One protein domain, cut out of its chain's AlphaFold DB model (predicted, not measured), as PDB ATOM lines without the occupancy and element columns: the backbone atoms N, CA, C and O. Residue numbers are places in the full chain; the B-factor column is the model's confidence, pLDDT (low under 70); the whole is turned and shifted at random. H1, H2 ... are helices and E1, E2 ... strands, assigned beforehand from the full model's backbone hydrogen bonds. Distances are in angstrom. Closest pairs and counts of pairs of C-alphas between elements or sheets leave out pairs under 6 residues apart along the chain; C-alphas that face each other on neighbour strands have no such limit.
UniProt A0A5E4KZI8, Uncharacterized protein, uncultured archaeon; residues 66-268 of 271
ATOM      1  N   SER A  66      38.896 -38.918 -20.262       63.91
ATOM      2  CA  SER A  66      39.747 -38.979 -19.066       63.91
ATOM      3  C   SER A  66      39.397 -37.918 -18.019       63.91
ATOM      4  O   SER A  66      39.825 -38.027 -16.872       63.91
ATOM      5  N   TYR A  67      38.619 -36.905 -18.405       78.44
ATOM      6  CA  TYR A  67      38.153 -35.822 -17.555       78.44
ATOM      7  C   TYR A  67      36.831 -35.251 -18.090       78.44
ATOM      8  O   TYR A  67      36.704 -35.003 -19.291       78.44
ATOM      9  N   ILE A  68      35.864 -35.034 -17.195       83.44
ATOM     10  CA  ILE A  68      34.601 -34.335 -17.462       83.44
ATOM     11  C   ILE A  68      34.621 -33.066 -16.600       83.44
ATOM     12  O   ILE A  68      34.836 -33.197 -15.390       83.44
ATOM     13  N   PRO A  69      34.433 -31.863 -17.178       83.56
ATOM     14  CA  PRO A  69      34.413 -30.628 -16.403       83.56
ATOM     15  C   PRO A  69      33.307 -30.618 -15.345       83.56
ATOM     16  O   PRO A  69      32.323 -31.358 -15.417       83.56
ATOM     17  N   VAL A  70      33.470 -29.758 -14.347       82.38
ATOM     18  CA  VAL A  70      32.500 -29.580 -13.265       82.38
ATOM     19  C   VAL A  70      31.518 -28.465 -13.637       82.38
ATOM     20  O   VAL A  70      31.906 -27.490 -14.277       82.38
ATOM     21  N   LEU A  71      30.240 -28.592 -13.259       78.94
ATOM     22  CA  LEU A  71      29.291 -27.484 -13.410       78.94
ATOM     23  C   LEU A  71      29.647 -26.344 -12.460       78.94
ATOM     24  O   LEU A  71      29.738 -26.552 -11.248       78.94
ATOM     25  N   ARG A  72      29.808 -25.134 -12.996       76.62
ATOM     26  CA  ARG A  72      30.072 -23.949 -12.180       76.62
ATOM     27  C   ARG A  72      28.766 -23.347 -11.663       76.62
ATOM     28  O   ARG A  72      27.796 -23.276 -12.421       76.62
ATOM     29  N   PRO A  73      28.735 -22.869 -10.405       72.81
ATOM     30  CA  PRO A  73      27.578 -22.154  -9.888       72.81
ATOM     31  C   PRO A  73      27.359 -20.874 -10.699       72.81
ATOM     32  O   PRO A  73      28.312 -20.141 -10.987       72.81
ATOM     33  N   TYR A  74      26.106 -20.605 -11.074       69.88
ATOM     34  CA  TYR A  74      25.781 -19.373 -11.775       69.88
ATOM     35  C   TYR A  74      25.448 -18.235 -10.826       69.88
ATOM     36  O   TYR A  74      24.523 -18.319 -10.017       69.88
ATOM     37  N   GLU A  75      26.149 -17.124 -11.009       72.94
ATOM     38  CA  GLU A  75      25.858 -15.877 -10.327       72.94
ATOM     39  C   GLU A  75      25.702 -14.765 -11.365       72.94
ATOM     40  O   GLU A  75      26.640 -14.453 -12.105       72.94
ATOM     41  N   ILE A  76      24.506 -14.171 -11.416       72.38
ATOM     42  CA  ILE A  76      24.259 -12.949 -12.185       72.38
ATOM     43  C   ILE A  76      24.768 -11.762 -11.379       72.38
ATOM     44  O   ILE A  76      24.333 -11.545 -10.245       72.38
ATOM     45  N   ASP A  77      25.605 -10.946 -12.006       71.62
ATOM     46  CA  ASP A  77      25.868  -9.598 -11.546       71.62
ATOM     47  C   ASP A  77      24.708  -8.671 -11.949       71.62
ATOM     48  O   ASP A  77      24.455  -8.407 -13.127       71.62
ATOM     49  N   LYS A  78      23.974  -8.207 -10.932       74.88
ATOM     50  CA  LYS A  78      22.843  -7.271 -11.051       74.88
ATOM     51  C   LYS A  78      23.231  -5.838 -10.672       74.88
ATOM     52  O   LYS A  78      22.352  -4.997 -10.522       74.88
ATOM     53  N   SER A  79      24.520  -5.557 -10.471       75.62
ATOM     54  CA  SER A  79      25.015  -4.234 -10.059       75.62
ATOM     55  C   SER A  79      24.915  -3.163 -11.151       75.62
ATOM     56  O   SER A  79      25.154  -1.990 -10.874       75.62
ATOM     57  N   HIS A  80      24.549  -3.549 -12.374       67.62
ATOM     58  CA  HIS A  80      24.412  -2.667 -13.527       67.62
ATOM     59  C   HIS A  80      23.052  -2.862 -14.207       67.62
ATOM     60  O   HIS A  80      22.413  -3.907 -14.060       67.62
ATOM     61  N   ASP A  81      22.659  -1.878 -15.022       61.97
ATOM     62  CA  ASP A  81      21.420  -1.889 -15.820       61.97
ATOM     63  C   ASP A  81      21.314  -3.090 -16.766       61.97
ATOM     64  O   ASP A  81      20.235  -3.404 -17.269       61.97
ATOM     65  N   ILE A  82      22.437  -3.766 -17.009       61.50
ATOM     66  CA  ILE A  82      22.485  -4.960 -17.825       61.50
ATOM     67  C   ILE A  82      23.060  -6.118 -17.019       61.50
ATOM     68  O   ILE A  82      24.216  -6.106 -16.582       61.50
ATOM     69  N   TRP A  83      22.209  -7.121 -16.829       66.06
ATOM     70  CA  TRP A  83      22.554  -8.353 -16.142       66.06
ATOM     71  C   TRP A  83      23.575  -9.128 -16.959       66.06
ATOM     72  O   TRP A  83      23.459  -9.245 -18.178       66.06
ATOM     73  N   HIS A  84      24.593  -9.633 -16.278       66.75
ATOM     74  CA  HIS A  84      25.676 -10.365 -16.907       66.75
ATOM     75  C   HIS A  84      26.232 -11.409 -15.939       66.75
ATOM     76  O   HIS A  84      25.985 -11.345 -14.733       66.75
ATOM     77  N   ALA A  85      26.955 -12.404 -16.448       72.50
ATOM     78  CA  ALA A  85      27.603 -13.375 -15.584       72.50
ATOM     79  C   ALA A  85      28.677 -12.686 -14.734       72.50
ATOM     80  O   ALA A  85      29.479 -11.915 -15.258       72.50
ATOM     81  N   ARG A  86      28.748 -13.015 -13.440       73.31
ATOM     82  CA  ARG A  86      29.765 -12.467 -12.529       73.31
ATOM     83  C   ARG A  86      31.202 -12.740 -12.995       73.31
ATOM     84  O   ARG A  86      32.098 -11.943 -12.730       73.31
ATOM     85  N   SER A  87      31.421 -13.861 -13.681       73.69
ATOM     86  CA  SER A  87      32.735 -14.297 -14.164       73.69
ATOM     87  C   SER A  87      32.734 -14.443 -15.689       73.69
ATOM     88  O   SER A  87      31.874 -15.154 -16.212       73.69
ATOM     89  N   PRO A  88      33.728 -13.889 -16.417       69.50
ATOM     90  CA  PRO A  88      33.834 -14.051 -17.870       69.50
ATOM     91  C   PRO A  88      33.933 -15.509 -18.325       69.50
ATOM     92  O   PRO A  88      33.455 -15.879 -19.392       69.50
ATOM     93  N   SER A  89      34.509 -16.368 -17.483       74.75
ATOM     94  CA  SER A  89      34.608 -17.798 -17.755       74.75
ATOM     95  C   SER A  89      33.233 -18.446 -17.942       74.75
ATOM     96  O   SER A  89      33.143 -19.479 -18.602       74.75
ATOM     97  N   SER A  90      32.168 -17.874 -17.376       77.44
ATOM     98  CA  SER A  90      30.794 -18.369 -17.488       77.44
ATOM     99  C   SER A  90      30.182 -18.162 -18.870       77.44
ATOM    100  O   SER A  90      29.092 -18.674 -19.084       77.44
ATOM    101  N   TYR A  91      30.864 -17.470 -19.791       79.25
ATOM    102  CA  TYR A  91      30.399 -17.262 -21.160       79.25
ATOM    103  C   TYR A  91      30.677 -18.444 -22.090       79.25
ATOM    104  O   TYR A  91      31.680 -19.151 -21.951       79.25
ATOM    105  N   ILE A  92      29.802 -18.629 -23.085       82.31
ATOM    106  CA  ILE A  92      30.021 -19.538 -24.216       82.31
ATOM    107  C   ILE A  92      31.142 -18.959 -25.089       82.31
ATOM    108  O   ILE A  92      30.895 -18.166 -25.995       82.31
ATOM    109  N   MET A  93      32.380 -19.335 -24.770       87.19
ATOM    110  CA  MET A  93      33.606 -18.837 -25.396       87.19
ATOM    111  C   MET A  93      34.504 -20.003 -25.839       87.19
ATOM    112  O   MET A  93      34.426 -21.081 -25.247       87.19
ATOM    113  N   PRO A  94      35.373 -19.835 -26.855       89.62
ATOM    114  CA  PRO A  94      36.205 -20.923 -27.379       89.62
ATOM    115  C   PRO A  94      37.158 -21.564 -26.361       89.62
ATOM    116  O   PRO A  94      37.504 -22.735 -26.496       89.62
ATOM    117  N   ASP A  95      37.605 -20.804 -25.364       86.94
ATOM    118  CA  ASP A  95      38.520 -21.240 -24.309       86.94
ATOM    119  C   ASP A  95      37.808 -21.859 -23.096       86.94
ATOM    120  O   ASP A  95      38.460 -22.461 -22.240       86.94
ATOM    121  N   ASN A  96      36.476 -21.775 -23.047       88.88
ATOM    122  CA  ASN A  96      35.672 -22.361 -21.989       88.88
ATOM    123  C   ASN A  96      35.832 -23.894 -21.934       88.88
ATOM    124  O   ASN A  96      35.771 -24.584 -22.951       88.88
ATOM    125  N   GLU A  97      35.985 -24.444 -20.729       88.12
ATOM    126  CA  GLU A  97      36.238 -25.874 -20.513       88.12
ATOM    127  C   GLU A  97      35.120 -26.796 -21.021       88.12
ATOM    128  O   GLU A  97      35.418 -27.824 -21.626       88.12
ATOM    129  N   TRP A  98      33.848 -26.417 -20.860       88.94
ATOM    130  CA  TRP A  98      32.706 -27.175 -21.375       88.94
ATOM    131  C   TRP A  98      32.623 -27.104 -22.898       88.94
ATOM    132  O   TRP A  98      32.385 -28.125 -23.547       88.94
ATOM    133  N   VAL A  99      32.889 -25.931 -23.481       91.75
ATOM    134  CA  VAL A  99      32.977 -25.764 -24.941       91.75
ATOM    135  C   VAL A  99      34.077 -26.657 -25.510       91.75
ATOM    136  O   VAL A  99      33.821 -27.437 -26.425       91.75
ATOM    137  N   ARG A 100      35.285 -26.599 -24.942       91.94
ATOM    138  CA  ARG A 100      36.428 -27.429 -25.352       91.94
ATOM    139  C   ARG A 100      36.149 -28.917 -25.167       91.94
ATOM    140  O   ARG A 100      36.469 -29.712 -26.052       91.94
ATOM    141  N   TYR A 101      35.521 -29.292 -24.054       91.56
ATOM    142  CA  TYR A 101      35.132 -30.669 -23.776       91.56
ATOM    143  C   TYR A 101      34.177 -31.205 -24.847       91.56
ATOM    144  O   TYR A 101      34.522 -32.185 -25.506       91.56
ATOM    145  N   TYR A 102      33.036 -30.556 -25.096       91.81
ATOM    146  CA  TYR A 102      32.095 -31.023 -26.122       91.81
ATOM    147  C   TYR A 102      32.702 -30.962 -27.525       91.81
ATOM    148  O   TYR A 102      32.591 -31.934 -28.268       91.81
ATOM    149  N   ALA A 103      33.432 -29.896 -27.869       94.00
ATOM    150  CA  ALA A 103      34.146 -29.800 -29.142       94.00
ATOM    151  C   ALA A 103      35.100 -30.985 -29.358       94.00
ATOM    152  O   ALA A 103      35.133 -31.557 -30.446       94.00
ATOM    153  N   SER A 104      35.812 -31.427 -28.316       92.44
ATOM    154  CA  SER A 104      36.722 -32.577 -28.405       92.44
ATOM    155  C   SER A 104      36.018 -33.886 -28.785       92.44
ATOM    156  O   SER A 104      36.637 -34.753 -29.410       92.44
ATOM    157  N   GLN A 105      34.724 -34.004 -28.477       91.62
ATOM    158  CA  GLN A 105      33.882 -35.155 -28.804       91.62
ATOM    159  C   GLN A 105      33.265 -35.062 -30.202       91.62
ATOM    160  O   GLN A 105      32.666 -36.031 -30.659       91.62
ATOM    161  N   LEU A 106      33.400 -33.927 -30.892       94.25
ATOM    162  CA  LEU A 106      32.726 -33.655 -32.156       94.25
ATOM    163  C   LEU A 106      33.682 -33.695 -33.347       94.25
ATOM    164  O   LEU A 106      34.879 -33.392 -33.246       94.25
ATOM    165  N   TYR A 107      33.131 -34.042 -34.503       95.62
ATOM    166  CA  TYR A 107      33.779 -33.869 -35.790       95.62
ATOM    167  C   TYR A 107      32.812 -33.349 -36.857       95.62
ATOM    168  O   TYR A 107      31.601 -33.527 -36.739       95.62
ATOM    169  N   VAL A 108      33.365 -32.740 -37.907       96.12
ATOM    170  CA  VAL A 108      32.644 -32.388 -39.135       96.12
ATOM    171  C   VAL A 108      32.896 -33.457 -40.200       96.12
ATOM    172  O   VAL A 108      34.054 -33.811 -40.452       96.12
ATOM    173  N   ASP A 109      31.827 -34.002 -40.783       93.75
ATOM    174  CA  ASP A 109      31.898 -34.972 -41.881       93.75
ATOM    175  C   ASP A 109      31.977 -34.301 -43.264       93.75
ATOM    176  O   ASP A 109      31.866 -33.082 -43.383       93.75
ATOM    177  N   ASN A 110      32.184 -35.099 -44.316       90.81
ATOM    178  CA  ASN A 110      32.321 -34.605 -45.692       90.81
ATOM    179  C   ASN A 110      31.071 -33.870 -46.218       90.81
ATOM    180  O   ASN A 110      31.196 -33.081 -47.152       90.81
ATOM    181  N   ASP A 111      29.904 -34.087 -45.603       91.62
ATOM    182  CA  ASP A 111      28.643 -33.404 -45.914       91.62
ATOM    183  C   ASP A 111      28.429 -32.174 -45.007       91.62
ATOM    184  O   ASP A 111      27.300 -31.719 -44.815       91.62
ATOM    185  N   GLY A 112      29.493 -31.687 -44.357       91.31
ATOM    186  CA  GLY A 112      29.463 -30.553 -43.440       91.31
ATOM    187  C   GLY A 112      28.748 -30.822 -42.118       91.31
ATOM    188  O   GLY A 112      28.690 -29.944 -41.270       91.31
ATOM    189  N   ARG A 113      28.210 -32.015 -41.867       94.00
ATOM    190  CA  ARG A 113      27.409 -32.270 -40.665       94.00
ATOM    191  C   ARG A 113      28.304 -32.386 -39.443       94.00
ATOM    192  O   ARG A 113      29.345 -33.041 -39.479       94.00
ATOM    193  N   ILE A 114      27.849 -31.818 -38.330       94.75
ATOM    194  CA  ILE A 114      28.515 -31.965 -37.035       94.75
ATOM    195  C   ILE A 114      28.000 -33.239 -36.359       94.75
ATOM    196  O   ILE A 114      26.795 -33.434 -36.208       94.75
ATOM    197  N   LYS A 115      28.915 -34.118 -35.950       92.50
ATOM    198  CA  LYS A 115      28.604 -35.427 -35.366       92.50
ATOM    199  C   LYS A 115      29.477 -35.714 -34.154       92.50
ATOM    200  O   LYS A 115      30.630 -35.296 -34.095       92.50
ATOM    201  N   TYR A 116      28.948 -36.487 -33.210       91.25
ATOM    202  CA  TYR A 116      29.764 -37.071 -32.149       91.25
ATOM    203  C   TYR A 116      30.678 -38.159 -32.718       91.25
ATOM    204  O   TYR A 116      30.231 -38.996 -33.499       91.25
ATOM    205  N   LYS A 117      31.951 -38.151 -32.307       87.88
ATOM    206  CA  LYS A 117      32.941 -39.197 -32.611       87.88
ATOM    207  C   LYS A 117      32.553 -40.520 -31.966       87.88
ATOM    208  O   LYS A 117      32.692 -41.556 -32.591       87.88
ATOM    209  N   ASN A 118      32.060 -40.444 -30.731       79.94
ATOM    210  CA  ASN A 118      31.691 -41.583 -29.906       79.94
ATOM    211  C   ASN A 118      30.313 -41.339 -29.287       79.94
ATOM    212  O   ASN A 118      29.951 -40.200 -28.997       79.94
ATOM    213  N   LYS A 119      29.567 -42.411 -29.037       80.62
ATOM    214  CA  LYS A 119      28.340 -42.399 -28.234       80.62
ATOM    215  C   LYS A 119      28.423 -43.525 -27.196       80.62
ATOM    216  O   LYS A 119      28.991 -44.566 -27.519       80.62
ATOM    217  N   PRO A 120      27.875 -43.354 -25.979       84.31
ATOM    218  CA  PRO A 120      27.122 -42.191 -25.495       84.31
ATOM    219  C   PRO A 120      28.003 -41.047 -24.941       84.31
ATOM    220  O   PRO A 120      29.145 -41.264 -24.543       84.31
ATOM    221  N   ILE A 121      27.451 -39.829 -24.876       84.38
ATOM    222  CA  ILE A 121      28.082 -38.600 -24.349       84.38
ATOM    223  C   ILE A 121      27.316 -38.123 -23.101       84.38
ATOM    224  O   ILE A 121      26.099 -38.312 -23.037       84.38
ATOM    225  N   PRO A 122      27.966 -37.513 -22.089       84.44
ATOM    226  CA  PRO A 122      27.250 -36.951 -20.948       84.44
ATOM    227  C   PRO A 122      26.248 -35.891 -21.397       84.44
ATOM    228  O   PRO A 122      26.585 -35.011 -22.187       84.44
ATOM    229  N   LEU A 123      25.025 -35.974 -20.882       82.31
ATOM    230  CA  LEU A 123      23.987 -34.974 -21.114       82.31
ATOM    231  C   LEU A 123      23.677 -34.171 -19.859       82.31
ATOM    232  O   LEU A 123      23.351 -33.006 -19.995       82.31
ATOM    233  N   LEU A 124      23.756 -34.791 -18.676       79.94
ATOM    234  CA  LEU A 124      23.569 -34.136 -17.380       79.94
ATOM    235  C   LEU A 124      24.722 -34.523 -16.462       79.94
ATOM    236  O   LEU A 124      25.008 -35.709 -16.277       79.94
ATOM    237  N   VAL A 125      25.355 -33.526 -15.859       80.88
ATOM    238  CA  VAL A 125      26.464 -33.678 -14.912       80.88
ATOM    239  C   VAL A 125      26.130 -32.855 -13.673       80.88
ATOM    240  O   VAL A 125      25.375 -31.898 -13.771       80.88
ATOM    241  N   ASN A 126      26.602 -33.244 -12.492       80.25
ATOM    242  CA  ASN A 126      26.397 -32.455 -11.274       80.25
ATOM    243  C   ASN A 126      27.592 -31.522 -10.971       80.25
ATOM    244  O   ASN A 126      28.620 -31.538 -11.650       80.25
ATOM    245  N   GLU A 127      27.488 -30.767  -9.879       78.88
ATOM    246  CA  GLU A 127      28.528 -29.864  -9.349       78.88
ATOM    247  C   GLU A 127      29.819 -30.566  -8.884       78.88
ATOM    248  O   GLU A 127      30.754 -29.910  -8.444       78.88
ATOM    249  N   THR A 128      29.908 -31.897  -8.962       81.25
ATOM    250  CA  THR A 128      31.139 -32.653  -8.669       81.25
ATOM    251  C   THR A 128      31.711 -33.339  -9.910       81.25
ATOM    252  O   THR A 128      32.607 -34.169  -9.782       81.25
ATOM    253  N   GLY A 129      31.162 -33.081 -11.104       77.94
ATOM    254  CA  GLY A 129      31.576 -33.746 -12.346       77.94
ATOM    255  C   GLY A 129      31.026 -35.171 -12.522       77.94
ATOM    256  O   GLY A 129      31.409 -35.883 -13.449       77.94
ATOM    257  N   LYS A 130      30.111 -35.627 -11.652       84.19
ATOM    258  CA  LYS A 130      29.452 -36.934 -11.783       84.19
ATOM    259  C   LYS A 130      28.385 -36.860 -12.869       84.19
ATOM    260  O   LYS A 130      27.449 -36.067 -12.770       84.19
ATOM    261  N   VAL A 131      28.480 -37.747 -13.857       86.62
ATOM    262  CA  VAL A 131      27.447 -37.894 -14.890       86.62
ATOM    263  C   VAL A 131      26.184 -38.490 -14.276       86.62
ATOM    264  O   VAL A 131      26.214 -39.582 -13.706       86.62
ATOM    265  N   LEU A 132      25.082 -37.758 -14.392       84.81
ATOM    266  CA  LEU A 132      23.748 -38.169 -13.960       84.81
ATOM    267  C   LEU A 132      22.969 -38.830 -15.100       84.81
ATOM    268  O   LEU A 132      22.180 -39.737 -14.852       84.81
ATOM    269  N   TYR A 133      23.206 -38.394 -16.340       84.50
ATOM    270  CA  TYR A 133      22.539 -38.934 -17.520       84.50
ATOM    271  C   TYR A 133      23.465 -38.922 -18.741       84.50
ATOM    272  O   TYR A 133      24.176 -37.945 -18.991       84.50
ATOM    273  N   TRP A 134      23.435 -40.021 -19.490       86.94
ATOM    274  CA  TRP A 134      24.153 -40.221 -20.746       86.94
ATOM    275  C   TRP A 134      23.155 -40.181 -21.902       86.94
ATOM    276  O   TRP A 134      22.040 -40.672 -21.754       86.94
ATOM    277  N   THR A 135      23.561 -39.632 -23.044       82.75
ATOM    278  CA  THR A 135      22.755 -39.620 -24.267       82.75
ATOM    279  C   THR A 135      23.503 -40.261 -25.428       82.75
ATOM    280  O   THR A 135      24.712 -40.081 -25.584       82.75
ATOM    281  N   ASP A 136      22.782 -40.996 -26.262       82.94
ATOM    282  CA  ASP A 136      23.204 -41.454 -27.584       82.94
ATOM    283  C   ASP A 136      22.467 -40.703 -28.706       82.94
ATOM    284  O   ASP A 136      22.578 -41.062 -29.883       82.94
ATOM    285  N   GLU A 137      21.772 -39.616 -28.374       83.56
ATOM    286  CA  GLU A 137      21.074 -38.777 -29.342       83.56
ATOM    287  C   GLU A 137      22.054 -38.083 -30.315       83.56
ATOM    288  O   GLU A 137      23.256 -37.934 -30.043       83.56
ATOM    289  N   PRO A 138      21.594 -37.690 -31.515       85.94
ATOM    290  CA  PRO A 138      22.368 -36.848 -32.423       85.94
ATOM    291  C   PRO A 138      22.773 -35.505 -31.790       85.94
ATOM    292  O   PRO A 138      22.128 -35.016 -30.868       85.94
ATOM    293  N   PHE A 139      23.829 -34.877 -32.317       89.31
ATOM    294  CA  PHE A 139      24.199 -33.513 -31.935       89.31
ATOM    295  C   PHE A 139      23.261 -32.515 -32.631       89.31
ATOM    296  O   PHE A 139      23.497 -32.123 -33.774       89.31
ATOM    297  N   ILE A 140      22.172 -32.160 -31.953       89.12
ATOM    298  CA  ILE A 140      21.140 -31.230 -32.426       89.12
ATOM    299  C   ILE A 140      20.747 -30.252 -31.319       89.12
ATOM    300  O   ILE A 140      20.889 -30.542 -30.136       89.12
ATOM    301  N   ASN A 141      20.196 -29.102 -31.700       85.88
ATOM    302  CA  ASN A 141      19.563 -28.198 -30.748       85.88
ATOM    303  C   ASN A 141      18.146 -28.679 -30.415       85.88
ATOM    304  O   ASN A 141      17.364 -29.018 -31.310       85.88
ATOM    305  N   HIS A 142      17.771 -28.593 -29.142       84.12
ATOM    306  CA  HIS A 142      16.389 -28.750 -28.703       84.12
ATOM    307  C   HIS A 142      15.767 -27.362 -28.518       84.12
ATOM    308  O   HIS A 142      15.965 -26.702 -27.497       84.12
ATOM    309  N   TYR A 143      15.035 -26.896 -29.532       80.88
ATOM    310  CA  TYR A 143      14.493 -25.545 -29.572       80.88
ATOM    311  C   TYR A 143      13.412 -25.351 -28.510       80.88
ATOM    312  O   TYR A 143      12.348 -25.963 -28.580       80.88
ATOM    313  N   ILE A 144      13.671 -24.451 -27.559       75.38
ATOM    314  CA  ILE A 144      12.702 -24.041 -26.536       75.38
ATOM    315  C   ILE A 144      12.428 -22.542 -26.702       75.38
ATOM    316  O   ILE A 144      13.368 -21.748 -26.623       75.38
ATOM    317  N   PRO A 145      11.169 -22.121 -26.939       68.56
ATOM    318  CA  PRO A 145      10.816 -20.712 -27.059       68.56
ATOM    319  C   PRO A 145      11.244 -19.891 -25.844       68.56
ATOM    320  O   PRO A 145      11.122 -20.330 -24.705       68.56
ATOM    321  N   LEU A 146      11.633 -18.639 -26.084       64.25
ATOM    322  CA  LEU A 146      12.154 -17.730 -25.061       64.25
ATOM    323  C   LEU A 146      11.232 -17.580 -23.830       64.25
ATOM    324  O   LEU A 146      11.703 -17.527 -22.699       64.25
ATOM    325  N   LYS A 147       9.909 -17.564 -24.041       63.41
ATOM    326  CA  LYS A 147       8.906 -17.493 -22.963       63.41
ATOM    327  C   LYS A 147       8.915 -18.735 -22.066       63.41
ATOM    328  O   LYS A 147       8.717 -18.614 -20.865       63.41
ATOM    329  N   GLU A 148       9.116 -19.911 -22.649       63.84
ATOM    330  CA  GLU A 148       9.211 -21.172 -21.907       63.84
ATOM    331  C   GLU A 148      10.578 -21.281 -21.235       63.84
ATOM    332  O   GLU A 148      10.662 -21.689 -20.087       63.84
ATOM    333  N   TYR A 149      11.625 -20.811 -21.912       56.91
ATOM    334  CA  TYR A 149      12.994 -20.778 -21.413       56.91
ATOM    335  C   TYR A 149      13.166 -19.905 -20.165       56.91
ATOM    336  O   TYR A 149      13.752 -20.343 -19.179       56.91
ATOM    337  N   PHE A 150      12.615 -18.688 -20.177       51.47
ATOM    338  CA  PHE A 150      12.632 -17.798 -19.013       51.47
ATOM    339  C   PHE A 150      11.514 -18.090 -18.004       51.47
ATOM    340  O   PHE A 150      11.583 -17.607 -16.879       51.47
ATOM    341  N   GLY A 151      10.497 -18.867 -18.394       48.84
ATOM    342  CA  GLY A 151       9.371 -19.253 -17.540       48.84
ATOM    343  C   GLY A 151       9.653 -20.438 -16.610       48.84
ATOM    344  O   GLY A 151       8.823 -20.731 -15.755       48.84
ATOM    345  N   VAL A 152      10.795 -21.122 -16.755       51.41
ATOM    346  CA  VAL A 152      11.231 -22.150 -15.799       51.41
ATOM    347  C   VAL A 152      11.698 -21.454 -14.519       51.41
ATOM    348  O   VAL A 152      12.626 -20.659 -14.572       51.41
ATOM    349  N   GLU A 153      11.079 -21.734 -13.372       45.94
ATOM    350  CA  GLU A 153      11.445 -21.191 -12.051       45.94
ATOM    351  C   GLU A 153      12.819 -21.697 -11.571       45.94
ATOM    352  O   GLU A 153      12.932 -22.487 -10.637       45.94
ATOM    353  N   LEU A 154      13.893 -21.271 -12.223       48.81
ATOM    354  CA  LEU A 154      15.253 -21.505 -11.768       48.81
ATOM    355  C   LEU A 154      15.898 -20.153 -11.436       48.81
ATOM    356  O   LEU A 154      15.651 -19.149 -12.116       48.81
ATOM    357  N   PRO A 155      16.647 -20.075 -10.327       42.56
ATOM    358  CA  PRO A 155      17.146 -18.812  -9.822       42.56
ATOM    359  C   PRO A 155      18.188 -18.278 -10.808       42.56
ATOM    360  O   PRO A 155      19.230 -18.895 -10.990       42.56
ATOM    361  N   ASN A 156      17.922 -17.108 -11.399       48.69
ATOM    362  CA  ASN A 156      18.858 -16.347 -12.239       48.69
ATOM    363  C   ASN A 156      19.024 -16.859 -13.693       48.69
ATOM    364  O   ASN A 156      20.132 -17.108 -14.140       48.69
ATOM    365  N   ASN A 157      17.940 -16.978 -14.462       52.62
ATOM    366  CA  ASN A 157      17.954 -17.523 -15.829       52.62
ATOM    367  C   ASN A 157      18.540 -16.587 -16.900       52.62
ATOM    368  O   ASN A 157      17.802 -15.899 -17.602       52.62
ATOM    369  N   ASP A 158      19.850 -16.653 -17.101       53.97
ATOM    370  CA  ASP A 158      20.485 -16.304 -18.372       53.97
ATOM    371  C   ASP A 158      21.314 -17.508 -18.856       53.97
ATOM    372  O   ASP A 158      22.538 -17.566 -18.784       53.97
ATOM    373  N   TYR A 159      20.602 -18.539 -19.301       55.22
ATOM    374  CA  TYR A 159      21.214 -19.751 -19.841       55.22
ATOM    375  C   TYR A 159      21.810 -19.544 -21.243       55.22
ATOM    376  O   TYR A 159      22.597 -20.380 -21.688       55.22
ATOM    377  N   TRP A 160      21.459 -18.456 -21.950       56.59
ATOM    378  CA  TRP A 160      21.986 -18.196 -23.299       56.59
ATOM    379  C   TRP A 160      23.470 -17.831 -23.263       56.59
ATOM    380  O   TRP A 160      24.175 -18.009 -24.256       56.59
ATOM    381  N   MET A 161      23.952 -17.387 -22.103       65.00
ATOM    382  CA  MET A 161      25.348 -17.078 -21.857       65.00
ATOM    383  C   MET A 161      26.137 -18.240 -21.248       65.00
ATOM    384  O   MET A 161      27.354 -18.143 -21.232       65.00
ATOM    385  N   MET A 162      25.517 -19.341 -20.805       74.19
ATOM    386  CA  MET A 162      26.199 -20.369 -20.003       74.19
ATOM    387  C   MET A 162      26.448 -21.693 -20.735       74.19
ATOM    388  O   MET A 162      25.514 -22.481 -20.900       74.19
ATOM    389  N   PRO A 163      27.702 -22.026 -21.087       78.12
ATOM    390  CA  PRO A 163      28.007 -23.273 -21.780       78.12
ATOM    391  C   PRO A 163      27.771 -24.494 -20.890       78.12
ATOM    392  O   PRO A 163      27.297 -25.503 -21.393       78.12
ATOM    393  N   ASP A 164      28.033 -24.388 -19.586       77.94
ATOM    394  CA  ASP A 164      27.838 -25.450 -18.594       77.94
ATOM    395  C   ASP A 164      26.394 -25.957 -18.633       77.94
ATOM    396  O   ASP A 164      26.144 -27.132 -18.881       77.94
ATOM    397  N   TYR A 165      25.432 -25.049 -18.471       75.31
ATOM    398  CA  TYR A 165      24.017 -25.396 -18.454       75.31
ATOM    399  C   TYR A 165      23.465 -25.660 -19.850       75.31
ATOM    400  O   TYR A 165      22.659 -26.566 -20.011       75.31
ATOM    401  N   TYR A 166      23.873 -24.901 -20.870       81.88
ATOM    402  CA  TYR A 166      23.373 -25.128 -22.223       81.88
ATOM    403  C   TYR A 166      23.822 -26.495 -22.761       81.88
ATOM    404  O   TYR A 166      22.995 -27.286 -23.220       81.88
ATOM    405  N   LEU A 167      25.117 -26.812 -22.672       84.69
ATOM    406  CA  LEU A 167      25.668 -28.049 -23.226       84.69
ATOM    407  C   LEU A 167      25.323 -29.264 -22.358       84.69
ATOM    408  O   LEU A 167      24.888 -30.277 -22.906       84.69
ATOM    409  N   ALA A 168      25.419 -29.143 -21.028       77.56
ATOM    410  CA  ALA A 168      25.092 -30.213 -20.085       77.56
ATOM    411  C   ALA A 168      23.623 -30.195 -19.613       77.56
ATOM    412  O   ALA A 168      23.321 -30.683 -18.526       77.56
ATOM    413  N   ASN A 169      22.705 -29.645 -20.417       73.75
ATOM    414  CA  ASN A 169      21.253 -29.830 -20.273       73.75
ATOM    415  C   ASN A 169      20.579 -30.067 -21.633       73.75
ATOM    416  O   ASN A 169      19.465 -29.613 -21.903       73.75
ATOM    417  N   GLY A 170      21.289 -30.758 -22.524       74.62
ATOM    418  CA  GLY A 170      20.776 -31.174 -23.826       74.62
ATOM    419  C   GLY A 170      20.521 -30.057 -24.810       74.62
ATOM    420  O   GLY A 170      19.526 -30.113 -25.521       74.62
ATOM    421  N   GLN A 171      21.414 -29.062 -24.857       84.94
ATOM    422  CA  GLN A 171      21.436 -28.041 -25.911       84.94
ATOM    423  C   GLN A 171      20.054 -27.399 -26.096       84.94
ATOM    424  O   GLN A 171      19.559 -27.202 -27.206       84.94
ATOM    425  N   ARG A 172      19.396 -27.132 -24.963       80.94
ATOM    426  CA  ARG A 172      18.065 -26.540 -24.890       80.94
ATOM    427  C   ARG A 172      18.192 -25.030 -25.007       80.94
ATOM    428  O   ARG A 172      18.709 -24.381 -24.100       80.94
ATOM    429  N   GLY A 173      17.730 -24.460 -26.113       78.81
ATOM    430  CA  GLY A 173      17.824 -23.020 -26.358       78.81
ATOM    431  C   GLY A 173      17.294 -22.614 -27.726       78.81
ATOM    432  O   GLY A 173      16.818 -23.448 -28.489       78.81
ATOM    433  N   ILE A 174      17.354 -21.321 -28.030       82.81
ATOM    434  CA  ILE A 174      16.953 -20.773 -29.334       82.81
ATOM    435  C   ILE A 174      18.145 -20.705 -30.307       82.81
ATOM    436  O   ILE A 174      19.276 -21.028 -29.936       82.81
ATOM    437  N   CYS A 175      17.902 -20.233 -31.535       86.12
ATOM    438  CA  CYS A 175      18.903 -20.122 -32.604       86.12
ATOM    439  C   CYS A 175      20.201 -19.413 -32.175       86.12
ATOM    440  O   CYS A 175      21.291 -19.860 -32.525       86.12
ATOM    441  N   SER A 176      20.118 -18.364 -31.346       85.50
ATOM    442  CA  SER A 176      21.301 -17.643 -30.856       85.50
ATOM    443  C   SER A 176      22.189 -18.481 -29.933       85.50
ATOM    444  O   SER A 176      23.409 -18.427 -30.067       85.50
ATOM    445  N   GLY A 177      21.605 -19.287 -29.039       84.50
ATOM    446  CA  GLY A 177      22.359 -20.182 -28.154       84.50
ATOM    447  C   GLY A 177      23.115 -21.247 -28.949       84.50
ATOM    448  O   GLY A 177      24.314 -21.438 -28.743       84.50
ATOM    449  N   TRP A 178      22.441 -21.855 -29.932       90.00
ATOM    450  CA  TRP A 178      23.068 -22.792 -30.868       90.00
ATOM    451  C   TRP A 178      24.221 -22.142 -31.633       90.00
ATOM    452  O   TRP A 178      25.332 -22.674 -31.654       90.00
ATOM    453  N   ALA A 179      23.984 -20.963 -32.216       91.81
ATOM    454  CA  ALA A 179      24.982 -20.280 -33.023       91.81
ATOM    455  C   ALA A 179      26.235 -19.906 -32.218       91.81
ATOM    456  O   ALA A 179      27.355 -20.123 -32.686       91.81
ATOM    457  N   LEU A 180      26.066 -19.400 -30.993       89.50
ATOM    458  CA  LEU A 180      27.179 -19.073 -30.098       89.50
ATOM    459  C   LEU A 180      27.956 -20.324 -29.676       89.50
ATOM    460  O   LEU A 180      29.189 -20.330 -29.734       89.50
ATOM    461  N   ALA A 181      27.254 -21.394 -29.297       91.81
ATOM    462  CA  ALA A 181      27.865 -22.639 -28.849       91.81
ATOM    463  C   ALA A 181      28.666 -23.317 -29.959       91.81
ATOM    464  O   ALA A 181      29.845 -23.620 -29.774       91.81
ATOM    465  N   VAL A 182      28.060 -23.510 -31.131       94.94
ATOM    466  CA  VAL A 182      28.718 -24.171 -32.260       94.94
ATOM    467  C   VAL A 182      29.891 -23.344 -32.780       94.94
ATOM    468  O   VAL A 182      30.971 -23.900 -32.992       94.94
ATOM    469  N   THR A 183      29.734 -22.021 -32.907       94.94
ATOM    470  CA  THR A 183      30.844 -21.143 -33.316       94.94
ATOM    471  C   THR A 183      32.005 -21.241 -32.329       94.94
ATOM    472  O   THR A 183      33.151 -21.418 -32.740       94.94
ATOM    473  N   SER A 184      31.726 -21.210 -31.024       93.31
ATOM    474  CA  SER A 184      32.762 -21.334 -29.993       93.31
ATOM    475  C   SER A 184      33.462 -22.692 -30.039       93.31
ATOM    476  O   SER A 184      34.688 -22.757 -29.960       93.31
ATOM    477  N   MET A 185      32.713 -23.778 -30.248       94.75
ATOM    478  CA  MET A 185      33.275 -25.124 -30.389       94.75
ATOM    479  C   MET A 185      34.195 -25.241 -31.612       94.75
ATOM    480  O   MET A 185      35.283 -25.804 -31.497       94.75
ATOM    481  N   MET A 186      33.814 -24.672 -32.757       95.62
ATOM    482  CA  MET A 186      34.645 -24.651 -33.972       95.62
ATOM    483  C   MET A 186      35.924 -23.825 -33.797       95.62
ATOM    484  O   MET A 186      37.003 -24.232 -34.237       95.62
ATOM    485  N   LEU A 187      35.820 -22.688 -33.104       93.75
ATOM    486  CA  LEU A 187      36.944 -21.790 -32.844       93.75
ATOM    487  C   LEU A 187      37.884 -22.281 -31.732       93.75
ATOM    488  O   LEU A 187      39.011 -21.795 -31.649       93.75
ATOM    489  N   SER A 188      37.458 -23.245 -30.909       93.25
ATOM    490  CA  SER A 188      38.261 -23.801 -29.806       93.25
ATOM    491  C   SER A 188      39.499 -24.582 -30.267       93.25
ATOM    492  O   SER A 188      40.445 -24.757 -29.504       93.25
ATOM    493  N   GLY A 189      39.484 -25.090 -31.504       91.44
ATOM    494  CA  GLY A 189      40.523 -25.974 -32.038       91.44
ATOM    495  C   GLY A 189      40.459 -27.426 -31.546       91.44
ATOM    496  O   GLY A 189      41.286 -28.239 -31.955       91.44
ATOM    497  N   GLU A 190      39.488 -27.779 -30.697       94.69
ATOM    498  CA  GLU A 190      39.322 -29.150 -30.189       94.69
ATOM    499  C   GLU A 190      38.465 -30.034 -31.107       94.69
ATOM    500  O   GLU A 190      38.630 -31.262 -31.118       94.69
ATOM    501  N   MET A 191      37.578 -29.416 -31.896       95.12
ATOM    502  CA  MET A 191      36.758 -30.102 -32.895       95.12
ATOM    503  C   MET A 191      37.631 -30.665 -34.018       95.12
ATOM    504  O   MET A 191      38.649 -30.086 -34.404       95.12
ATOM    505  N   SER A 192      37.246 -31.831 -34.535       95.62
ATOM    506  CA  SER A 192      37.964 -32.466 -35.640       95.62
ATOM    507  C   SER A 192      37.238 -32.339 -36.971       95.62
ATOM    508  O   SER A 192      36.027 -32.180 -37.028       95.62
ATOM    509  N   ILE A 193      37.975 -32.494 -38.061       94.56
ATOM    510  CA  ILE A 193      37.411 -32.826 -39.369       94.56
ATOM    511  C   ILE A 193      37.710 -34.298 -39.649       94.56
ATOM    512  O   ILE A 193      38.815 -34.757 -39.349       94.56
ATOM    513  N   ASN A 194      36.750 -35.040 -40.204       92.31
ATOM    514  CA  ASN A 194      36.997 -36.391 -40.704       92.31
ATOM    515  C   ASN A 194      37.504 -36.322 -42.148       92.31
ATOM    516  O   ASN A 194      36.719 -36.145 -43.072       92.31
ATOM    517  N   LYS A 195      38.817 -36.461 -42.335       86.88
ATOM    518  CA  LYS A 195      39.448 -36.504 -43.653       86.88
ATOM    519  C   LYS A 195      39.987 -37.908 -43.892       86.88
ATOM    520  O   LYS A 195      40.883 -38.351 -43.176       86.88
ATOM    521  N   ASP A 196      39.422 -38.603 -44.876       85.62
ATOM    522  CA  ASP A 196      39.838 -39.954 -45.276       85.62
ATOM    523  C   ASP A 196      39.828 -40.966 -44.108       85.62
ATOM    524  O   ASP A 196      40.749 -41.767 -43.941       85.62
ATOM    525  N   GLY A 197      38.807 -40.892 -43.244       83.69
ATOM    526  CA  GLY A 197      38.665 -41.765 -42.072       83.69
ATOM    527  C   GLY A 197      39.556 -41.385 -40.884       83.69
ATOM    528  O   GLY A 197      39.608 -42.120 -39.899       83.69
ATOM    529  N   LYS A 198      40.268 -40.253 -40.952       88.50
ATOM    530  CA  LYS A 198      41.114 -39.742 -39.869       88.50
ATOM    531  C   LYS A 198      40.531 -38.462 -39.285       88.50
ATOM    532  O   LYS A 198      40.231 -37.513 -40.010       88.50
ATOM    533  N   PHE A 199      40.446 -38.405 -37.958       93.38
ATOM    534  CA  PHE A 199      40.039 -37.201 -37.237       93.38
ATOM    535  C   PHE A 199      41.227 -36.253 -37.051       93.38
ATOM    536  O   PHE A 199      42.140 -36.527 -36.274       93.38
ATOM    537  N   ILE A 200      41.203 -35.119 -37.749       92.94
ATOM    538  CA  ILE A 200      42.231 -34.076 -37.664       92.94
ATOM    539  C   ILE A 200      41.683 -32.928 -36.819       92.94
ATOM    540  O   ILE A 200      40.728 -32.271 -37.228       92.94
ATOM    541  N   LYS A 201      42.266 -32.689 -35.638       93.06
ATOM    542  CA  LYS A 201      41.945 -31.518 -34.804       93.06
ATOM    543  C   LYS A 201      42.526 -30.250 -35.425       93.06
ATOM    544  O   LYS A 201      43.710 -30.224 -35.752       93.06
ATOM    545  N   GLN A 202      41.704 -29.215 -35.556       90.56
ATOM    546  CA  GLN A 202      42.137 -27.886 -35.984       90.56
ATOM    547  C   GLN A 202      41.079 -26.835 -35.652       90.56
ATOM    548  O   GLN A 202      39.917 -27.161 -35.418       90.56
ATOM    549  N   ILE A 203      41.472 -25.562 -35.685       93.81
ATOM    550  CA  ILE A 203      40.512 -24.456 -35.675       93.81
ATOM    551  C   ILE A 203      39.743 -24.496 -36.995       93.81
ATOM    552  O   ILE A 203      40.344 -24.385 -38.065       93.81
ATOM    553  N   ILE A 204      38.423 -24.641 -36.910       95.00
ATOM    554  CA  ILE A 204      37.531 -24.565 -38.066       95.00
ATOM    555  C   ILE A 204      37.091 -23.102 -38.187       95.00
ATOM    556  O   ILE A 204      36.468 -22.589 -37.253       95.00
ATOM    557  N   PRO A 205      37.429 -22.396 -39.284       94.62
ATOM    558  CA  PRO A 205      36.995 -21.017 -39.470       94.62
ATOM    559  C   PRO A 205      35.472 -20.950 -39.439       94.62
ATOM    560  O   PRO A 205      34.809 -21.565 -40.274       94.62
ATOM    561  N   ALA A 206      34.933 -20.218 -38.467       95.69
ATOM    562  CA  ALA A 206      33.502 -20.114 -38.230       95.69
ATOM    563  C   ALA A 206      33.104 -18.712 -37.760       95.69
ATOM    564  O   ALA A 206      33.911 -17.981 -37.172       95.69
ATOM    565  N   LYS A 207      31.846 -18.351 -38.014       94.62
ATOM    566  CA  LYS A 207      31.213 -17.117 -37.546       94.62
ATOM    567  C   LYS A 207      29.740 -17.351 -37.226       94.62
ATOM    568  O   LYS A 207      29.049 -18.015 -37.995       94.62
ATOM    569  N   ALA A 208      29.259 -16.759 -36.136       93.19
ATOM    570  CA  ALA A 208      27.826 -16.651 -35.880       93.19
ATOM    571  C   ALA A 208      27.289 -15.432 -36.634       93.19
ATOM    572  O   ALA A 208      27.935 -14.385 -36.671       93.19
ATOM    573  N   ILE A 209      26.124 -15.547 -37.252       93.44
ATOM    574  CA  ILE A 209      25.559 -14.509 -38.110       93.44
ATOM    575  C   ILE A 209      24.134 -14.244 -37.691       93.44
ATOM    576  O   ILE A 209      23.358 -15.176 -37.524       93.44
ATOM    577  N   ILE A 210      23.794 -12.965 -37.583       92.00
ATOM    578  CA  ILE A 210      22.412 -12.500 -37.534       92.00
ATOM    579  C   ILE A 210      22.066 -11.990 -38.926       92.00
ATOM    580  O   ILE A 210      22.796 -11.178 -39.504       92.00
ATOM    581  N   GLY A 211      20.936 -12.426 -39.469       92.44
ATOM    582  CA  GLY A 211      20.485 -11.940 -40.764       92.44
ATOM    583  C   GLY A 211      19.155 -12.528 -41.194       92.44
ATOM    584  O   GLY A 211      18.278 -12.756 -40.363       92.44
ATOM    585  N   TYR A 212      19.012 -12.745 -42.498       90.00
ATOM    586  CA  TYR A 212      17.812 -13.313 -43.101       90.00
ATOM    587  C   TYR A 212      18.127 -14.644 -43.786       90.00
ATOM    588  O   TYR A 212      18.990 -14.693 -44.664       90.00
ATOM    589  N   ALA A 213      17.397 -15.693 -43.409       85.44
ATOM    590  CA  ALA A 213      17.313 -16.959 -44.129       85.44
ATOM    591  C   ALA A 213      16.003 -16.948 -44.936       85.44
ATOM    592  O   ALA A 213      14.902 -17.083 -44.391       85.44
ATOM    593  N   GLY A 214      16.105 -16.661 -46.235       87.19
ATOM    594  CA  GLY A 214      14.949 -16.332 -47.065       87.19
ATOM    595  C   GLY A 214      14.275 -15.039 -46.591       87.19
ATOM    596  O   GLY A 214      14.857 -13.958 -46.677       87.19
ATOM    597  N   LEU A 215      13.036 -15.145 -46.101       85.81
ATOM    598  CA  LEU A 215      12.248 -14.015 -45.581       85.81
ATOM    599  C   LEU A 215      12.233 -13.932 -44.046       85.81
ATOM    600  O   LEU A 215      11.658 -12.999 -43.486       85.81
ATOM    601  N   THR A 216      12.856 -14.890 -43.363       83.44
ATOM    602  CA  THR A 216      12.797 -15.015 -41.905       83.44
ATOM    603  C   THR A 216      14.086 -14.501 -41.281       83.44
ATOM    604  O   THR A 216      15.175 -14.797 -41.769       83.44
ATOM    605  N   ARG A 217      13.973 -13.731 -40.192       87.75
ATOM    606  CA  ARG A 217      15.138 -13.367 -39.376       87.75
ATOM    607  C   ARG A 217      15.634 -14.590 -38.626       87.75
ATOM    608  O   ARG A 217      14.836 -15.243 -37.957       87.75
ATOM    609  N   ASP A 218      16.928 -14.850 -38.703       89.44
ATOM    610  CA  ASP A 218      17.532 -16.013 -38.064       89.44
ATOM    611  C   ASP A 218      18.944 -15.715 -37.545       89.44
ATOM    612  O   ASP A 218      19.559 -14.701 -37.909       89.44
ATOM    613  N   VAL A 219      19.437 -16.607 -36.685       91.44
ATOM    614  CA  VAL A 219      20.820 -16.638 -36.217       91.44
ATOM    615  C   VAL A 219      21.423 -18.000 -36.542       91.44
ATOM    616  O   VAL A 219      20.977 -19.016 -36.020       91.44
ATOM    617  N   TRP A 220      22.453 -18.027 -37.386       94.56
ATOM    618  CA  TRP A 220      23.092 -19.265 -37.845       94.56
ATOM    619  C   TRP A 220      24.609 -19.211 -37.684       94.56
ATOM    620  O   TRP A 220      25.184 -18.168 -37.377       94.56
ATOM    621  N   VAL A 221      25.270 -20.345 -37.902       96.25
ATOM    622  CA  VAL A 221      26.729 -20.426 -38.025       96.25
ATOM    623  C   VAL A 221      27.094 -20.620 -39.481       96.25
ATOM    624  O   VAL A 221      26.549 -21.512 -40.121       96.25
ATOM    625  N   GLU A 222      28.042 -19.834 -39.984       97.12
ATOM    626  CA  GLU A 222      28.787 -20.152 -41.205       97.12
ATOM    627  C   GLU A 222      30.156 -20.704 -40.837       97.12
ATOM    628  O   GLU A 222      30.853 -20.108 -40.016       97.12
ATOM    629  N   TYR A 223      30.562 -21.806 -41.462       96.81
ATOM    630  CA  TYR A 223      31.870 -22.418 -41.243       96.81
ATOM    631  C   TYR A 223      32.452 -22.996 -42.524       96.81
ATOM    632  O   TYR A 223      31.729 -23.362 -43.450       96.81
ATOM    633  N   GLN A 224      33.781 -23.046 -42.589       95.75
ATOM    634  CA  GLN A 224      34.509 -23.465 -43.782       95.75
ATOM    635  C   GLN A 224      35.225 -24.791 -43.559       95.75
ATOM    636  O   GLN A 224      36.134 -24.891 -42.732       95.75
ATOM    637  N   VAL A 225      34.839 -25.799 -44.339       94.00
ATOM    638  CA  VAL A 225      35.468 -27.124 -44.370       94.00
ATOM    639  C   VAL A 225      35.457 -27.656 -45.802       94.00
ATOM    640  O   VAL A 225      34.536 -27.374 -46.563       94.00
ATOM    641  N   PHE A 226      36.487 -28.412 -46.188       92.19
ATOM    642  CA  PHE A 226      36.594 -29.033 -47.522       92.19
ATOM    643  C   PHE A 226      36.402 -28.070 -48.709       92.19
ATOM    644  O   PHE A 226      35.862 -28.457 -49.736       92.19
ATOM    645  N   ASN A 227      36.865 -26.822 -48.575       91.75
ATOM    646  CA  ASN A 227      36.691 -25.732 -49.551       91.75
ATOM    647  C   ASN A 227      35.244 -25.251 -49.763       91.75
ATOM    648  O   ASN A 227      35.025 -24.373 -50.593       91.75
ATOM    649  N   ASN A 228      34.290 -25.747 -48.977       94.56
ATOM    650  CA  ASN A 228      32.897 -25.321 -49.017       94.56
ATOM    651  C   ASN A 228      32.569 -24.447 -47.803       94.56
ATOM    652  O   ASN A 228      33.185 -24.558 -46.737       94.56
ATOM    653  N   THR A 229      31.576 -23.572 -47.969       96.50
ATOM    654  CA  THR A 229      30.982 -22.831 -46.852       96.50
ATOM    655  C   THR A 229      29.678 -23.502 -46.471       96.50
ATOM    656  O   THR A 229      28.761 -23.598 -47.281       96.50
ATOM    657  N   TRP A 230      29.598 -23.938 -45.227       97.19
ATOM    658  CA  TRP A 230      28.451 -24.631 -44.673       97.19
ATOM    659  C   TRP A 230      27.727 -23.754 -43.668       97.19
ATOM    660  O   TRP A 230      28.319 -22.871 -43.045       97.19
ATOM    661  N   ILE A 231      26.439 -24.030 -43.510       96.00
ATOM    662  CA  ILE A 231      25.552 -23.377 -42.565       96.00
ATOM    663  C   ILE A 231      24.985 -24.407 -41.605       96.00
ATOM    664  O   ILE A 231      24.602 -25.507 -42.004       96.00
ATOM    665  N   THR A 232      24.895 -24.029 -40.333       95.19
ATOM    666  CA  THR A 232      23.991 -24.689 -39.395       95.19
ATOM    667  C   THR A 232      23.131 -23.677 -38.661       95.19
ATOM    668  O   THR A 232      23.614 -22.631 -38.232       95.19
ATOM    669  N   SER A 233      21.849 -23.996 -38.531       91.88
ATOM    670  CA  SER A 233      20.874 -23.209 -37.781       91.88
ATOM    671  C   SER A 233      19.948 -24.139 -37.004       91.88
ATOM    672  O   SER A 233      19.814 -25.320 -37.343       91.88
ATOM    673  N   ALA A 234      19.314 -23.590 -35.973       88.44
ATOM    674  CA  ALA A 234      18.299 -24.255 -35.179       88.44
ATOM    675  C   ALA A 234      17.014 -23.425 -35.176       88.44
ATOM    676  O   ALA A 234      17.036 -22.260 -34.789       88.44
ATOM    677  N   ALA A 235      15.889 -24.031 -35.545       85.50
ATOM    678  CA  ALA A 235      14.613 -23.340 -35.669       85.50
ATOM    679  C   ALA A 235      13.466 -24.135 -35.035       85.50
ATOM    680  O   ALA A 235      13.593 -25.313 -34.694       85.50
ATOM    681  N   LEU A 236      12.331 -23.458 -34.873       83.12
ATOM    682  CA  LEU A 236      11.061 -24.088 -34.544       83.12
ATOM    683  C   LEU A 236      10.182 -24.079 -35.790       83.12
ATOM    684  O   LEU A 236       9.703 -23.025 -36.215       83.12
ATOM    685  N   GLU A 237       9.959 -25.252 -36.360       83.81
ATOM    686  CA  GLU A 237       9.142 -25.431 -37.556       83.81
ATOM    687  C   GLU A 237       7.786 -26.031 -37.200       83.81
ATOM    688  O   GLU A 237       7.571 -26.503 -36.084       83.81
ATOM    689  N   LYS A 238       6.842 -25.985 -38.141       82.19
ATOM    690  CA  LYS A 238       5.598 -26.744 -38.035       82.19
ATOM    691  C   LYS A 238       5.731 -28.018 -38.853       82.19
ATOM    692  O   LYS A 238       6.164 -27.954 -40.000       82.19
ATOM    693  N   ASP A 239       5.325 -29.148 -38.292       79.38
ATOM    694  CA  ASP A 239       5.127 -30.358 -39.079       79.38
ATOM    695  C   ASP A 239       3.952 -30.180 -40.065       79.38
ATOM    696  O   ASP A 239       3.211 -29.189 -40.028       79.38
ATOM    697  N   GLY A 240       3.754 -31.159 -40.956       77.31
ATOM    698  CA  GLY A 240       2.645 -31.164 -41.920       77.31
ATOM    699  C   GLY A 240       1.241 -31.163 -41.291       77.31
ATOM    700  O   GLY A 240       0.257 -31.051 -42.015       77.31
ATOM    701  N   TYR A 241       1.147 -31.260 -39.962       82.69
ATOM    702  CA  TYR A 241      -0.081 -31.248 -39.170       82.69
ATOM    703  C   TYR A 241      -0.215 -29.981 -38.304       82.69
ATOM    704  O   TYR A 241      -1.206 -29.816 -37.597       82.69
ATOM    705  N   GLY A 242       0.750 -29.058 -38.374       79.25
ATOM    706  CA  GLY A 242       0.756 -27.805 -37.624       79.25
ATOM    707  C   GLY A 242       1.370 -27.879 -36.220       79.25
ATOM    708  O   GLY A 242       1.405 -26.842 -35.546       79.25
ATOM    709  N   ASN A 243       1.878 -29.036 -35.781       81.69
ATOM    710  CA  ASN A 243       2.587 -29.175 -34.508       81.69
ATOM    711  C   ASN A 243       3.977 -28.553 -34.601       81.69
ATOM    712  O   ASN A 243       4.649 -28.663 -35.621       81.69
ATOM    713  N   LYS A 244       4.438 -27.923 -33.520       82.44
ATOM    714  CA  LYS A 244       5.774 -27.323 -33.471       82.44
ATOM    715  C   LYS A 244       6.838 -28.394 -33.228       82.44
ATOM    716  O   LYS A 244       6.748 -29.119 -32.241       82.44
ATOM    717  N   ILE A 245       7.854 -28.442 -34.082       84.56
ATOM    718  CA  ILE A 245       8.999 -29.348 -33.979       84.56
ATOM    719  C   ILE A 245      10.307 -28.554 -33.987       84.56
ATOM    720  O   ILE A 245      10.446 -27.565 -34.706       84.56
ATOM    721  N   SER A 246      11.266 -28.982 -33.169       86.31
ATOM    722  CA  SER A 246      12.629 -28.449 -33.215       86.31
ATOM    723  C   SER A 246      13.348 -29.007 -34.435       86.31
ATOM    724  O   SER A 246      13.372 -30.226 -34.623       86.31
ATOM    725  N   THR A 247      13.964 -28.141 -35.228       87.94
ATOM    726  CA  THR A 247      14.789 -28.536 -36.370       87.94
ATOM    727  C   THR A 247      16.203 -28.004 -36.203       87.94
ATOM    728  O   THR A 247      16.435 -26.913 -35.684       87.94
ATOM    729  N   THR A 248      17.182 -28.810 -36.607       90.75
ATOM    730  CA  THR A 248      18.580 -28.399 -36.760       90.75
ATOM    731  C   THR A 248      18.999 -28.778 -38.164       90.75
ATOM    732  O   THR A 248      18.847 -29.935 -38.561       90.75
ATOM    733  N   ILE A 249      19.501 -27.807 -38.917       91.50
ATOM    734  CA  ILE A 249      19.898 -28.013 -40.308       91.50
ATOM    735  C   ILE A 249      21.412 -27.940 -40.463       91.50
ATOM    736  O   ILE A 249      22.102 -27.245 -39.715       91.50
ATOM    737  N   PHE A 250      21.903 -28.653 -41.473       93.81
ATOM    738  CA  PHE A 250      23.268 -28.579 -41.981       93.81
ATOM    739  C   PHE A 250      23.166 -28.537 -43.500       93.81
ATOM    740  O   PHE A 250      22.729 -29.515 -44.109       93.81
ATOM    741  N   VAL A 251      23.487 -27.394 -44.095       94.25
ATOM    742  CA  VAL A 251      23.335 -27.167 -45.538       94.25
ATOM    743  C   VAL A 251      24.537 -26.414 -46.078       94.25
ATOM    744  O   VAL A 251      25.146 -25.615 -45.368       94.25
ATOM    745  N   GLU A 252      24.895 -26.664 -47.332       95.19
ATOM    746  CA  GLU A 252      25.857 -25.811 -48.022       95.19
ATOM    747  C   GLU A 252      25.232 -24.425 -48.233       95.19
ATOM    748  O   GLU A 252      24.033 -24.304 -48.499       95.19
ATOM    749  N   LYS A 253      26.023 -23.366 -48.057       93.19
ATOM    750  CA  LYS A 253      25.534 -21.993 -48.180       93.19
ATOM    751  C   LYS A 253      25.116 -21.698 -49.618       93.19
ATOM    752  O   LYS A 253      25.906 -21.847 -50.544       93.19
ATOM    753  N   ASP A 254      23.922 -21.141 -49.772       91.25
ATOM    754  CA  ASP A 254      23.418 -20.622 -51.041       91.25
ATOM    755  C   ASP A 254      22.988 -19.141 -50.929       91.25
ATOM    756  O   ASP A 254      23.232 -18.458 -49.929       91.25
ATOM    757  N   SER A 255      22.348 -18.622 -51.981       86.44
ATOM    758  CA  SER A 255      21.916 -17.222 -52.081       86.44
ATOM    759  C   SER A 255      20.789 -16.802 -51.126       86.44
ATOM    760  O   SER A 255      20.492 -15.609 -51.034       86.44
ATOM    761  N   GLN A 256      20.121 -17.742 -50.449       89.56
ATOM    762  CA  GLN A 256      18.994 -17.436 -49.567       89.56
ATOM    763  C   GLN A 256      19.433 -16.849 -48.218       89.56
ATOM    764  O   GLN A 256      18.623 -16.222 -47.538       89.56
ATOM    765  N   PHE A 257      20.706 -17.011 -47.847       89.44
ATOM    766  CA  PHE A 257      21.265 -16.504 -46.596       89.44
ATOM    767  C   PHE A 257      21.923 -15.140 -46.797       89.44
ATOM    768  O   PHE A 257      22.937 -15.006 -47.487       89.44
ATOM    769  N   LYS A 258      21.355 -14.112 -46.166       91.19
ATOM    770  CA  LYS A 258      21.836 -12.728 -46.239       91.19
ATOM    771  C   LYS A 258      22.244 -12.241 -44.857       91.19
ATOM    772  O   LYS A 258      21.384 -12.032 -43.999       91.19
ATOM    773  N   SER A 259      23.546 -12.052 -44.644       91.44
ATOM    774  CA  SER A 259      24.073 -11.541 -43.379       91.44
ATOM    775  C   SER A 259      23.699 -10.071 -43.174       91.44
ATOM    776  O   SER A 259      23.673  -9.271 -44.109       91.44
ATOM    777  N   VAL A 260      23.379  -9.726 -41.930       90.62
ATOM    778  CA  VAL A 260      23.211  -8.340 -41.466       90.62
ATOM    779  C   VAL A 260      24.330  -7.992 -40.493       90.62
ATOM    780  O   VAL A 260      24.881  -6.896 -40.549       90.62
ATOM    781  N   PHE A 261      24.681  -8.933 -39.615       88.06
ATOM    782  CA  PHE A 261      25.756  -8.785 -38.647       88.06
ATOM    783  C   PHE A 261      26.512 -10.104 -38.471       88.06
ATOM    784  O   PHE A 261      25.904 -11.174 -38.493       88.06
ATOM    785  N   GLU A 262      27.826 -10.030 -38.270       88.62
ATOM    786  CA  GLU A 262      28.706 -11.198 -38.180       88.62
ATOM    787  C   GLU A 262      29.580 -11.141 -36.921       88.62
ATOM    788  O   GLU A 262      30.300 -10.170 -36.684       88.62
ATOM    789  N   PHE A 263      29.563 -12.221 -36.143       81.94
ATOM    790  CA  PHE A 263      30.412 -12.446 -34.978       81.94
ATOM    791  C   PHE A 263      31.511 -13.448 -35.336       81.94
ATOM    792  O   PHE A 263      31.272 -14.648 -35.478       81.94
ATOM    793  N   THR A 264      32.730 -12.946 -35.489       76.19
ATOM    794  CA  THR A 264      33.937 -13.731 -35.783       76.19
ATOM    795  C   THR A 264      34.831 -13.887 -34.548       76.19
ATOM    796  O   THR A 264      34.561 -13.322 -33.489       76.19
ATOM    797  N   ASN A 265      35.954 -14.603 -34.700       65.25
ATOM    798  CA  ASN A 265      36.985 -14.809 -33.670       65.25
ATOM    799  C   ASN A 265      37.433 -13.506 -32.965       65.25
ATOM    800  O   ASN A 265      37.745 -13.532 -31.782       65.25
ATOM    801  N   ILE A 266      37.396 -12.349 -33.640       56.53
ATOM    802  CA  ILE A 266      37.754 -11.049 -33.038       56.53
ATOM    803  C   ILE A 266      36.850 -10.707 -31.842       56.53
ATOM    804  O   ILE A 266      37.325 -10.144 -30.863       56.53
ATOM    805  N   TYR A 267      35.576 -11.096 -31.885       56.91
ATOM    806  CA  TYR A 267      34.622 -10.842 -30.802       56.91
ATOM    807  C   TYR A 267      34.678 -11.897 -29.689       56.91
ATOM    808  O   TYR A 267      34.239 -11.628 -28.577       56.91
ATOM    809  N   PHE A 268      35.259 -13.068 -29.971       55.91
ATOM    810  CA  PHE A 268      35.535 -14.111 -28.978       55.91
ATOM    811  C   PHE A 268      36.910 -13.957 -28.309       55.91
ATOM    812  O   PHE A 268      37.204 -14.636 -27.333       55.91
TER     813      PHE A 268
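AT A GLANCE: This is residues 66 to 268 of the 271 residues of an uncharacterized protein of uncultured archaeon (UniProt A0A5E4KZI8). A strongly twisted wall of five antiparallel strands, E10 E9 E8 E7 E11, has the longest helix, H4, along one face. On the side of H4 away from the wall, H1 packs across it, and beyond lie H3, the hairpin E3 E4 and the winding first 31 residues; a small mixed sheet, E2 E1 E5 E6, sits near the E8 to E9 turn. The printed part has 203 residues with five named helices and eleven named strands, in the order H1 E1 E2 E3 E4 H2 H3 H4 E5 E6 E7 E8 E9 E10 E11 H5, class mixed. It is compact, with a radius of gyration of the C-alphas of 16.7 A, and spans 44 by 42 by 39 A.

HOW THE PARTS SIT: Residues 66 to 96 hold no named element; residues 76 to 77 pair antiparallel with 84 to 85. H1, residues 97 to 104, touches H3, residues 163 to 167, the closest C-alphas being Trp 98 and Asp 164, 5.9 A. H1 stands about perpendicular, at 74 degrees, to H4, residues 175 to 187, and touches its residues 181 to 186 alone; the closest C-alphas are Ala 103 and Met 185, 4.9 A. E1, residues 106 to 108, forms a hairpin with E2, residues 114 to 116 (N 107 to O 115, 2.8 A), and is parallel to E5, residues 192 to 195 (N 108 to O 192, 2.9 A). E5 and E6, residues 198 to 201, form a hairpin, N 193 to O 200 at 2.9 A; H1 only grazes this sheet. E3, residues 121 to 125, and E4, residues 131 to 135, form a hairpin, N 121 to O 135 at 2.8 A. H2, residues 146 to 151, touches no helix. E7, E8, E9 and E10, residues 206 to 213, 216 to 225, 228 to 238 and 244 to 252, form a meander, each strand the antiparallel neighbour of the one before: N 209 to O 220, 2.8 A; N 223 to O 230, 2.9 A; N 235 to O 247, 2.9 A. H4 is on this sheet in two layers, a helix on one face, at a height of 7.4 A, along E8 at 13 degrees on the local plane. E11, residues 257 to 263, is antiparallel to E7, N 210 to O 261 at 2.9 A. H5, residues 265 to 268, only grazes the sheet. In H1 to H4 every O i to N i+4 pair is within hydrogen-bond range; H5 is too short for one.

IN THESE COORDINATES: H1 begins at C-alpha 97, (36.238, -25.874, -20.513). H4 is 18.1 A long, E8 25.8 A, E9 29.5 A and E10 24.8 A. H5 ends at C-alpha 268, (35.535, -14.111, -28.978).

THE WHOLE: The C-alphas farthest apart, Ser 79 and Asp 196, are 52.3 A apart. The printed part has no cut; H2 to H3 is a long link. Mean pLDDT of the printed part is 82.9; residues under 70 include 145 to 161 and 265 to 268.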